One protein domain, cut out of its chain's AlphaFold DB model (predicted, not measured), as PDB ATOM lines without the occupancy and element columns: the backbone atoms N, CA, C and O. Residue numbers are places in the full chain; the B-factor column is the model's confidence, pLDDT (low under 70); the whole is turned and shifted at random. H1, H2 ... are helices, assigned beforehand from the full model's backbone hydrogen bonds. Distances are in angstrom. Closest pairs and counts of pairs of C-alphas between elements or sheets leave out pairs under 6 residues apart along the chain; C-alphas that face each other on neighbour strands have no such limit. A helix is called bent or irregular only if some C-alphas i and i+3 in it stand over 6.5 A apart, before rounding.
ATOM      1  N   ASP A  78       1.958  -9.631  34.842       74.00
ATOM      2  CA  ASP A  78       1.475  -8.415  35.488       74.00
ATOM      3  C   ASP A  78       2.140  -7.197  34.806       74.00
ATOM      4  O   ASP A  78       3.378  -7.152  34.707       74.00
ATOM      5  N   PRO A  79       1.362  -6.224  34.294       65.19
ATOM      6  CA  PRO A  79       1.904  -5.068  33.582       65.19
ATOM      7  C   PRO A  79       2.928  -4.278  34.415       65.19
ATOM      8  O   PRO A  79       3.813  -3.623  33.854       65.19
ATOM      9  N   LEU A  80       2.874  -4.373  35.750       62.97
ATOM     10  CA  LEU A  80       3.847  -3.765  36.664       62.97
ATOM     11  C   LEU A  80       5.196  -4.499  36.710       62.97
ATOM     12  O   LEU A  80       6.217  -3.899  37.046       62.97
ATOM     13  N   VAL A  81       5.227  -5.786  36.365       61.50
ATOM     14  CA  VAL A  81       6.459  -6.586  36.273       61.50
ATOM     15  C   VAL A  81       7.077  -6.431  34.882       61.50
ATOM     16  O   VAL A  81       8.287  -6.252  34.758       61.50
ATOM     17  N   ALA A  82       6.248  -6.390  33.834       61.12
ATOM     18  CA  ALA A  82       6.700  -6.175  32.459       61.12
ATOM     19  C   ALA A  82       7.329  -4.784  32.237       61.12
ATOM     20  O   ALA A  82       8.241  -4.649  31.424       61.12
ATOM     21  N   SER A  83       6.882  -3.757  32.969       60.81
ATOM     22  CA  SER A  83       7.437  -2.394  32.907       60.81
ATOM     23  C   SER A  83       8.726  -2.206  33.717       60.81
ATOM     24  O   SER A  83       9.533  -1.352  33.360       60.81
ATOM     25  N   GLN A  84       8.964  -3.018  34.751       61.72
ATOM     26  CA  GLN A  84      10.200  -2.978  35.551       61.72
ATOM     27  C   GLN A  84      11.371  -3.752  34.928       61.72
ATOM     28  O   GLN A  84      12.514  -3.569  35.338       61.72
ATOM     29  N   GLN A  85      11.109  -4.603  33.933       68.94
ATOM     30  CA  GLN A  85      12.136  -5.397  33.253       68.94
ATOM     31  C   GLN A  85      12.947  -4.582  32.225       68.94
ATOM     32  O   GLN A  85      14.009  -5.029  31.789       68.94
ATOM     33  N   TRP A  86      12.464  -3.403  31.818       77.88
ATOM     34  CA  TRP A  86      13.150  -2.566  30.833       77.88
ATOM     35  C   TRP A  86      14.240  -1.723  31.504       77.88
ATOM     36  O   TRP A  86      13.944  -0.995  32.451       77.88
ATOM     37  N   PRO A  87      15.494  -1.790  31.025       81.12
ATOM     38  CA  PRO A  87      16.549  -0.907  31.497       81.12
ATOM     39  C   PRO A  87      16.167   0.570  31.339       81.12
ATOM     40  O   PRO A  87      15.563   0.961  30.339       81.12
ATOM     41  N   ASP A  88      16.552   1.391  32.317       82.25
ATOM     42  CA  ASP A  88      16.419   2.845  32.234       82.25
ATOM     43  C   ASP A  88      17.180   3.383  31.014       82.25
ATOM     44  O   ASP A  88      18.342   3.038  30.788       82.25
ATOM     45  N   ASP A  89      16.543   4.277  30.264       89.06
ATOM     46  CA  ASP A  89      17.162   4.963  29.132       89.06
ATOM     47  C   ASP A  89      18.384   5.786  29.598       89.06
ATOM     48  O   ASP A  89      18.280   6.688  30.444       89.06
ATOM     49  N   GLU A  90      19.553   5.457  29.045       91.19
ATOM     50  CA  GLU A  90      20.848   6.083  29.332       91.19
ATOM     51  C   GLU A  90      20.828   7.601  29.117       91.19
ATOM     52  O   GLU A  90      21.406   8.349  29.914       91.19
ATOM     53  N   ASP A  91      20.139   8.069  28.077       92.62
ATOM     54  CA  ASP A  91      20.069   9.487  27.736       92.62
ATOM     55  C   ASP A  91      19.196  10.231  28.744       92.62
ATOM     56  O   ASP A  91      19.563  11.310  29.222       92.62
ATOM     57  N   ARG A  92      18.087   9.618  29.175       91.00
ATOM     58  CA  ARG A  92      17.253  10.179  30.249       91.00
ATOM     59  C   ARG A  92      18.005  10.245  31.572       91.00
ATOM     60  O   ARG A  92      17.827  11.208  32.320       91.00
ATOM     61  N   ARG A  93      18.841   9.252  31.882       92.12
ATOM     62  CA  ARG A  93      19.648   9.253  33.109       92.12
ATOM     63  C   ARG A  93      20.698  10.362  33.082       92.12
ATOM     64  O   ARG A  93      20.764  11.140  34.032       92.12
ATOM     65  N   LYS A  94      21.435  10.499  31.976       93.06
ATOM     66  CA  LYS A  94      22.410  11.584  31.777       93.06
ATOM     67  C   LYS A  94      21.757  12.961  31.826       93.06
ATOM     68  O   LYS A  94      22.305  13.872  32.437       93.06
ATOM     69  N   ALA A  95      20.569  13.121  31.242       93.75
ATOM     70  CA  ALA A  95      19.834  14.382  31.297       93.75
ATOM     71  C   ALA A  95      19.478  14.779  32.739       93.75
ATOM     72  O   ALA A  95      19.654  15.938  33.114       93.75
ATOM     73  N   ARG A  96      19.030  13.822  33.565       93.25
ATOM     74  CA  ARG A  96      18.752  14.058  34.993       93.25
ATOM     75  C   ARG A  96      20.014  14.433  35.769       93.25
ATOM     76  O   ARG A  96      19.980  15.371  36.557       93.25
ATOM     77  N   GLU A  97      21.118  13.734  35.522       92.88
ATOM     78  CA  GLU A  97      22.406  14.004  36.169       92.88
ATOM     79  C   GLU A  97      22.951  15.392  35.804       92.88
ATOM     80  O   GLU A  97      23.342  16.155  36.685       92.88
ATOM     81  N   MET A  98      22.902  15.763  34.520       90.50
ATOM     82  CA  MET A  98      23.310  17.096  34.077       90.50
ATOM     83  C   MET A  98      22.423  18.194  34.667       90.50
ATOM     84  O   MET A  98      22.949  19.213  35.105       90.50
ATOM     85  N   ALA A  99      21.104  17.983  34.722       92.75
ATOM     86  CA  ALA A  99      20.173  18.947  35.304       92.75
ATOM     87  C   ALA A  99      20.425  19.165  36.806       92.75
ATOM     88  O   ALA A  99      20.375  20.298  37.286       92.75
ATOM     89  N   GLU A 100      20.733  18.099  37.545       92.94
ATOM     90  CA  GLU A 100      21.083  18.196  38.963       92.94
ATOM     91  C   GLU A 100      22.425  18.915  39.159       92.94
ATOM     92  O   GLU A 100      22.524  19.824  39.986       92.94
ATOM     93  N   LEU A 101      23.437  18.587  38.348       91.44
ATOM     94  CA  LEU A 101      24.730  19.272  38.377       91.44
ATOM     95  C   LEU A 101      24.586  20.769  38.055       91.44
ATOM     96  O   LEU A 101      25.226  21.606  38.693       91.44
ATOM     97  N   ASP A 102      23.716  21.116  37.104       88.88
ATOM     98  CA  ASP A 102      23.386  22.501  36.762       88.88
ATOM     99  C   ASP A 102      22.718  23.240  37.919       88.88
ATOM    100  O   ASP A 102      23.076  24.388  38.198       88.88
ATOM    101  N   ARG A 103      21.802  22.584  38.639       90.44
ATOM    102  CA  ARG A 103      21.156  23.178  39.814       90.44
ATOM    103  C   ARG A 103      22.165  23.455  40.922       90.44
ATOM    104  O   ARG A 103      22.226  24.571  41.434       90.44
ATOM    105  N   GLN A 104      23.008  22.475  41.238       91.44
ATOM    106  CA  GLN A 104      24.056  22.619  42.249       91.44
ATOM    107  C   GLN A 104      25.047  23.723  41.881       91.44
ATOM    108  O   GLN A 104      25.438  24.530  42.727       91.44
ATOM    109  N   HIS A 105      25.429  23.791  40.606       89.06
ATOM    110  CA  HIS A 105      26.312  24.833  40.112       89.06
ATOM    111  C   HIS A 105      25.666  26.222  40.215       89.06
ATOM    112  O   HIS A 105      26.316  27.151  40.690       89.06
ATOM    113  N   ALA A 106      24.391  26.367  39.846       87.75
ATOM    114  CA  ALA A 106      23.669  27.633  39.949       87.75
ATOM    115  C   ALA A 106      23.570  28.124  41.403       87.75
ATOM    116  O   ALA A 106      23.940  29.264  41.687       87.75
ATOM    117  N   GLU A 107      23.164  27.250  42.326       90.00
ATOM    118  CA  GLU A 107      23.069  27.569  43.755       90.00
ATOM    119  C   GLU A 107      24.434  27.955  44.352       90.00
ATOM    120  O   GLU A 107      24.534  28.860  45.188       90.00
ATOM    121  N   PHE A 108      25.501  27.269  43.934       90.44
ATOM    122  CA  PHE A 108      26.858  27.577  44.369       90.44
ATOM    123  C   PHE A 108      27.317  28.938  43.841       90.44
ATOM    124  O   PHE A 108      27.789  29.774  44.617       90.44
ATOM    125  N   CYS A 109      27.145  29.181  42.541       88.12
ATOM    126  CA  CYS A 109      27.560  30.427  41.913       88.12
ATOM    127  C   CYS A 109      26.807  31.630  42.475       88.12
ATOM    128  O   CYS A 109      27.431  32.658  42.720       88.12
ATOM    129  N   GLU A 110      25.506  31.510  42.747       86.69
ATOM    130  CA  GLU A 110      24.726  32.586  43.363       86.69
ATOM    131  C   GLU A 110      25.317  32.989  44.722       86.69
ATOM    132  O   GLU A 110      25.625  34.161  44.959       86.69
ATOM    133  N   LYS A 111      25.559  32.010  45.601       87.50
ATOM    134  CA  LYS A 111      26.128  32.250  46.937       87.50
ATOM    135  C   LYS A 111      27.546  32.809  46.859       87.50
ATOM    136  O   LYS A 111      27.906  33.688  47.645       87.50
ATOM    137  N   ALA A 112      28.359  32.296  45.942       85.94
ATOM    138  CA  ALA A 112      29.738  32.726  45.781       85.94
ATOM    139  C   ALA A 112      29.838  34.154  45.227       85.94
ATOM    140  O   ALA A 112      30.568  34.973  45.786       85.94
ATOM    141  N   LEU A 113      29.047  34.486  44.203       79.06
ATOM    142  CA  LEU A 113      28.979  35.830  43.633       79.06
ATOM    143  C   LEU A 113      28.399  36.834  44.631       79.06
ATOM    144  O   LEU A 113      28.925  37.938  44.756       79.06
ATOM    145  N   ALA A 114      27.377  36.452  45.405       82.75
ATOM    146  CA  ALA A 114      26.847  37.296  46.474       82.75
ATOM    147  C   ALA A 114      27.929  37.645  47.511       82.75
ATOM    148  O   ALA A 114      28.071  38.806  47.894       82.75
ATOM    149  N   ARG A 115      28.751  36.667  47.917       81.19
ATOM    150  CA  ARG A 115      29.888  36.902  48.822       81.19
ATOM    151  C   ARG A 115      30.959  37.785  48.181       81.19
ATOM    152  O   ARG A 115      31.436  38.708  48.839       81.19
ATOM    153  N   ALA A 116      31.316  37.536  46.923       76.06
ATOM    154  CA  ALA A 116      32.317  38.324  46.204       76.06
ATOM    155  C   ALA A 116      31.895  39.798  46.072       76.06
ATOM    156  O   ALA A 116      32.674  40.686  46.414       76.06
ATOM    157  N   ARG A 117      30.625  40.058  45.721       75.81
ATOM    158  CA  ARG A 117      30.047  41.414  45.638       75.81
ATOM    159  C   ARG A 117      30.192  42.212  46.936       75.81
ATOM    160  O   ARG A 117      30.330  43.429  46.880       75.81
ATOM    161  N   THR A 118      30.173  41.550  48.095       78.56
ATOM    162  CA  THR A 118      30.347  42.218  49.398       78.56
ATOM    163  C   THR A 118      31.805  42.466  49.794       78.56
ATOM    164  O   THR A 118      32.045  43.309  50.654       78.56
ATOM    165  N   LYS A 119      32.776  41.745  49.211       72.12
ATOM    166  CA  LYS A 119      34.176  41.750  49.672       72.12
ATOM    167  C   LYS A 119      35.126  42.609  48.828       72.12
ATOM    168  O   LYS A 119      36.018  43.208  49.418       72.12
ATOM    169  N   SER A 120      34.947  42.725  47.510       56.28
ATOM    170  CA  SER A 120      35.788  43.589  46.652       56.28
ATOM    171  C   SER A 120      35.255  43.691  45.214       56.28
ATOM    172  O   SER A 120      34.542  42.808  44.746       56.28
ATOM    173  N   LYS A 121      35.614  44.772  44.496       57.16
ATOM    174  CA  LYS A 121      35.348  44.944  43.047       57.16
ATOM    175  C   LYS A 121      36.271  44.101  42.157       57.16
ATOM    176  O   LYS A 121      35.945  43.878  40.996       57.16
ATOM    177  N   ASP A 122      37.376  43.615  42.714       53.69
ATOM    178  CA  ASP A 122      38.281  42.657  42.088       53.69
ATOM    179  C   ASP A 122      37.866  41.257  42.556       53.69
ATOM    180  O   ASP A 122      38.278  40.790  43.620       53.69
ATOM    181  N   ALA A 123      36.934  40.642  41.829       57.34
ATOM    182  CA  ALA A 123      36.461  39.296  42.122       57.34
ATOM    183  C   ALA A 123      37.328  38.285  41.360       57.34
ATOM    184  O   ALA A 123      37.254  38.208  40.132       57.34
ATOM    185  N   GLU A 124      38.149  37.516  42.082       61.94
ATOM    186  CA  GLU A 124      38.792  36.328  41.513       61.94
ATOM    187  C   GLU A 124      37.722  35.377  40.941       61.94
ATOM    188  O   GLU A 124      36.628  35.270  41.511       61.94
ATOM    189  N   PRO A 125      38.004  34.684  39.822       65.69
ATOM    190  CA  PRO A 125      37.066  33.738  39.238       65.69
ATOM    191  C   PRO A 125      36.730  32.638  40.249       65.69
ATOM    192  O   PRO A 125      37.589  31.849  40.634       65.69
ATOM    193  N   VAL A 126      35.474  32.578  40.693       75.44
ATOM    194  CA  VAL A 126      35.016  31.507  41.581       75.44
ATOM    195  C   VAL A 126      34.733  30.273  40.732       75.44
ATOM    196  O   VAL A 126      33.843  30.311  39.891       75.44
ATOM    197  N   GLU A 127      35.444  29.170  40.948       78.62
ATOM    198  CA  GLU A 127      35.133  27.884  40.313       78.62
ATOM    199  C   GLU A 127      34.080  27.101  41.101       78.62
ATOM    200  O   GLU A 127      34.181  26.921  42.314       78.62
ATOM    201  N   GLY A 128      33.050  26.645  40.391       81.81
ATOM    202  CA  GLY A 128      32.030  25.732  40.885       81.81
ATOM    203  C   GLY A 128      32.148  24.340  40.250       81.81
ATOM    204  O   GLY A 128      33.017  24.098  39.414       81.81
ATOM    205  N   PRO A 129      31.228  23.421  40.583       81.88
ATOM    206  CA  PRO A 129      31.316  22.010  40.184       81.88
ATOM    207  C   PRO A 129      31.281  21.755  38.666       81.88
ATOM    208  O   PRO A 129      31.702  20.694  38.220       81.88
ATOM    209  N   LYS A 130      30.814  22.722  37.865       82.81
ATOM    210  CA  LYS A 130      30.770  22.649  36.393       82.81
ATOM    211  C   LYS A 130      31.797  23.568  35.704       82.81
ATOM    212  O   LYS A 130      31.848  23.610  34.479       82.81
ATOM    213  N   GLY A 131      32.613  24.301  36.467       83.06
ATOM    214  CA  GLY A 131      33.577  25.279  35.951       83.06
ATOM    215  C   GLY A 131      33.422  26.673  36.576       83.06
ATOM    216  O   GLY A 131      32.761  26.815  37.607       83.06
ATOM    217  N   PRO A 132      34.032  27.716  35.988       83.38
ATOM    218  CA  PRO A 132      34.028  29.056  36.562       83.38
ATOM    219  C   PRO A 132      32.633  29.700  36.539       83.38
ATOM    220  O   PRO A 132      31.956  29.752  35.513       83.38
ATOM    221  N   CYS A 133      32.230  30.248  37.683       81.44
ATOM    222  CA  CYS A 133      31.041  31.064  37.887       81.44
ATOM    223  C   CYS A 133      31.250  32.456  37.277       81.44
ATOM    224  O   CYS A 133      31.498  33.431  37.987       81.44
ATOM    225  N   THR A 134      31.180  32.564  35.951       71.69
ATOM    226  CA  THR A 134      31.239  33.860  35.267       71.69
ATOM    227  C   THR A 134      29.839  34.445  35.102       71.69
ATOM    228  O   THR A 134      28.917  33.786  34.612       71.69
ATOM    229  N   GLU A 135      29.667  35.720  35.456       65.19
ATOM    230  CA  GLU A 135      28.494  36.491  35.030       65.19
ATOM    231  C   GLU A 135      28.631  36.796  33.533       65.19
ATOM    232  O   GLU A 135      29.076  37.859  33.110       65.19
ATOM    233  N   SER A 136      28.328  35.803  32.701       58.53
ATOM    234  CA  SER A 136      28.345  35.958  31.251       58.53
ATOM    235  C   SER A 136      27.249  36.936  30.822       58.53
ATOM    236  O   SER A 136      26.069  36.682  31.066       58.53
ATOM    237  N   VAL A 137      27.620  37.999  30.102       59.47
ATOM    238  CA  VAL A 137      26.694  38.990  29.508       59.47
ATOM    239  C   VAL A 137      25.591  38.317  28.671       59.47
ATOM    240  O   VAL A 137      24.465  38.796  28.605       59.47
ATOM    241  N   LEU A 138      25.874  37.146  28.092       58.31
ATOM    242  CA  LEU A 138      24.907  36.353  27.329       58.31
ATOM    243  C   LEU A 138      23.689  35.900  28.154       58.31
ATOM    244  O   LEU A 138      22.601  35.809  27.592       58.31
ATOM    245  N   ARG A 139      23.821  35.683  29.474       60.50
ATOM    246  CA  ARG A 139      22.678  35.308  30.330       60.50
ATOM    247  C   ARG A 139      21.639  36.426  30.442       60.50
ATOM    248  O   ARG A 139      20.452  36.125  30.502       60.50
ATOM    249  N   LEU A 140      22.068  37.692  30.404       56.88
ATOM    250  CA  LEU A 140      21.169  38.856  30.404       56.88
ATOM    251  C   LEU A 140      20.341  38.934  29.113       56.88
ATOM    252  O   LEU A 140      19.176  39.327  29.149       56.88
ATOM    253  N   PHE A 141      20.917  38.521  27.981       54.41
ATOM    254  CA  PHE A 141      20.212  38.494  26.700       54.41
ATOM    255  C   PHE A 141      19.231  37.321  26.602       54.41
ATOM    256  O   PHE A 141      18.108  37.516  26.146       54.41
ATOM    257  N   THR A 142      19.582  36.127  27.095       57.78
ATOM    258  CA  THR A 142      18.680  34.961  27.022       57.78
ATOM    259  C   THR A 142      17.440  35.096  27.906       57.78
ATOM    260  O   THR A 142      16.384  34.593  27.541       57.78
ATOM    261  N   THR A 143      17.524  35.804  29.039       53.44
ATOM    262  CA  THR A 143      16.344  36.103  29.873       53.44
ATOM    263  C   THR A 143      15.456  37.202  29.285       53.44
ATOM    264  O   THR A 143      14.301  37.318  29.678       53.44
ATOM    265  N   SER A 144      15.968  38.004  28.345       43.88
ATOM    266  CA  SER A 144      15.220  39.094  27.705       43.88
ATOM    267  C   SER A 144      14.412  38.650  26.479       43.88
ATOM    268  O   SER A 144      13.544  39.400  26.045       43.88
ATOM    269  N   THR A 145      14.676  37.474  25.901       46.66
ATOM    270  CA  THR A 145      13.999  36.981  24.676       46.66
ATOM    271  C   THR A 145      12.904  35.943  24.975       46.66
ATOM    272  O   THR A 145      12.464  35.222  24.087       46.66
ATOM    273  N   GLY A 146      12.465  35.852  26.232       50.91
ATOM    274  CA  GLY A 146      11.392  34.963  26.685       50.91
ATOM    275  C   GLY A 146      10.119  35.702  27.104       50.91
ATOM    276  O   GLY A 146       9.581  35.387  28.164       50.91
ATOM    277  N   GLN A 147       9.669  36.694  26.326       39.62
ATOM    278  CA  GLN A 147       8.329  37.283  26.447       39.62
ATOM    279  C   GLN A 147       7.673  37.389  25.072       39.62
ATOM    280  O   GLN A 147       8.385  37.800  24.128       39.62
TER     281      GLN A 147
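What this domain is: This is residues 78 to 147 of the 147 residues of an uncharacterized protein of Hyphomicrobiales bacterium (UniProt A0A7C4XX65). One long straight helix, H2, makes most of the long axis; the short helix H1 sticks out beyond its beginning, and past its other end the chain folds back beside the second half of H2 as a loop and then turns aside into a tail, in which H3 sticks out. The three helices do not pack into a bundle, and the nearest companion of H2 is the folded-back loop, residues 123 to 135. The printed part has 70 residues with three named helices, in the order H1, H2, H3, and no named strand; the class is all helix, with 42 residues in named elements. The whole is extended, with a radius of gyration of the C-alphas of 19.0 A, and the C-alphas span 63 by 30 by 15 A along their three main axes.

How they stand to each other: The longest helix, H2, residues 90 to 119, touches no helix. H1, residues 79 to 84, is apart from H2, although a tight link of 5 residues joins them. H3, residues 137 to 142, is apart from H2 and from H1. Between H2 and H3 runs a long link of 17 residues, 120 to 136, in which residues 127 to 128 pair with residues 131 to 132, antiparallel, in a short pairing outside any named strand. In H2 every O i to N i+4 pair is within hydrogen-bond range, while in H1 and in H3 it is 1 of 2 pairs.

Where its parts are: H2 runs 43.2 A from C-alpha 90 of Glu 90 at (20.848, 6.083, 29.332) to C-alpha 119 of Lys 119 at (34.176, 41.750, 49.672). H1, Pro 79 to Gln 84, measures 8.8 A from first to last C-alpha and begins with C-alpha 79 at (1.904, -5.068, 33.582). H3, Val 137 to Thr 142, measures 9.3 A and ends with C-alpha 142 at (18.680, 34.961, 27.022). No helix is bent or irregular.

The domain as a whole: The two C-alphas farthest apart are those of Asp 78 and Lys 121, at 63.7 A, and the first and last printed C-alphas, of Asp 78 and Gln 147, are 47.1 A apart. The printed part has no cut and ends at residue 147, the chain's last residue. Residues 78 to 97, 117 to 122 and 136 to 147 stand free. The mean pLDDT of the printed part is 75.1, and that of H2 is 88. The model's confidence is low, under 70, in 26 residues: 79 to 85, 120 to 125 and 135 to 147.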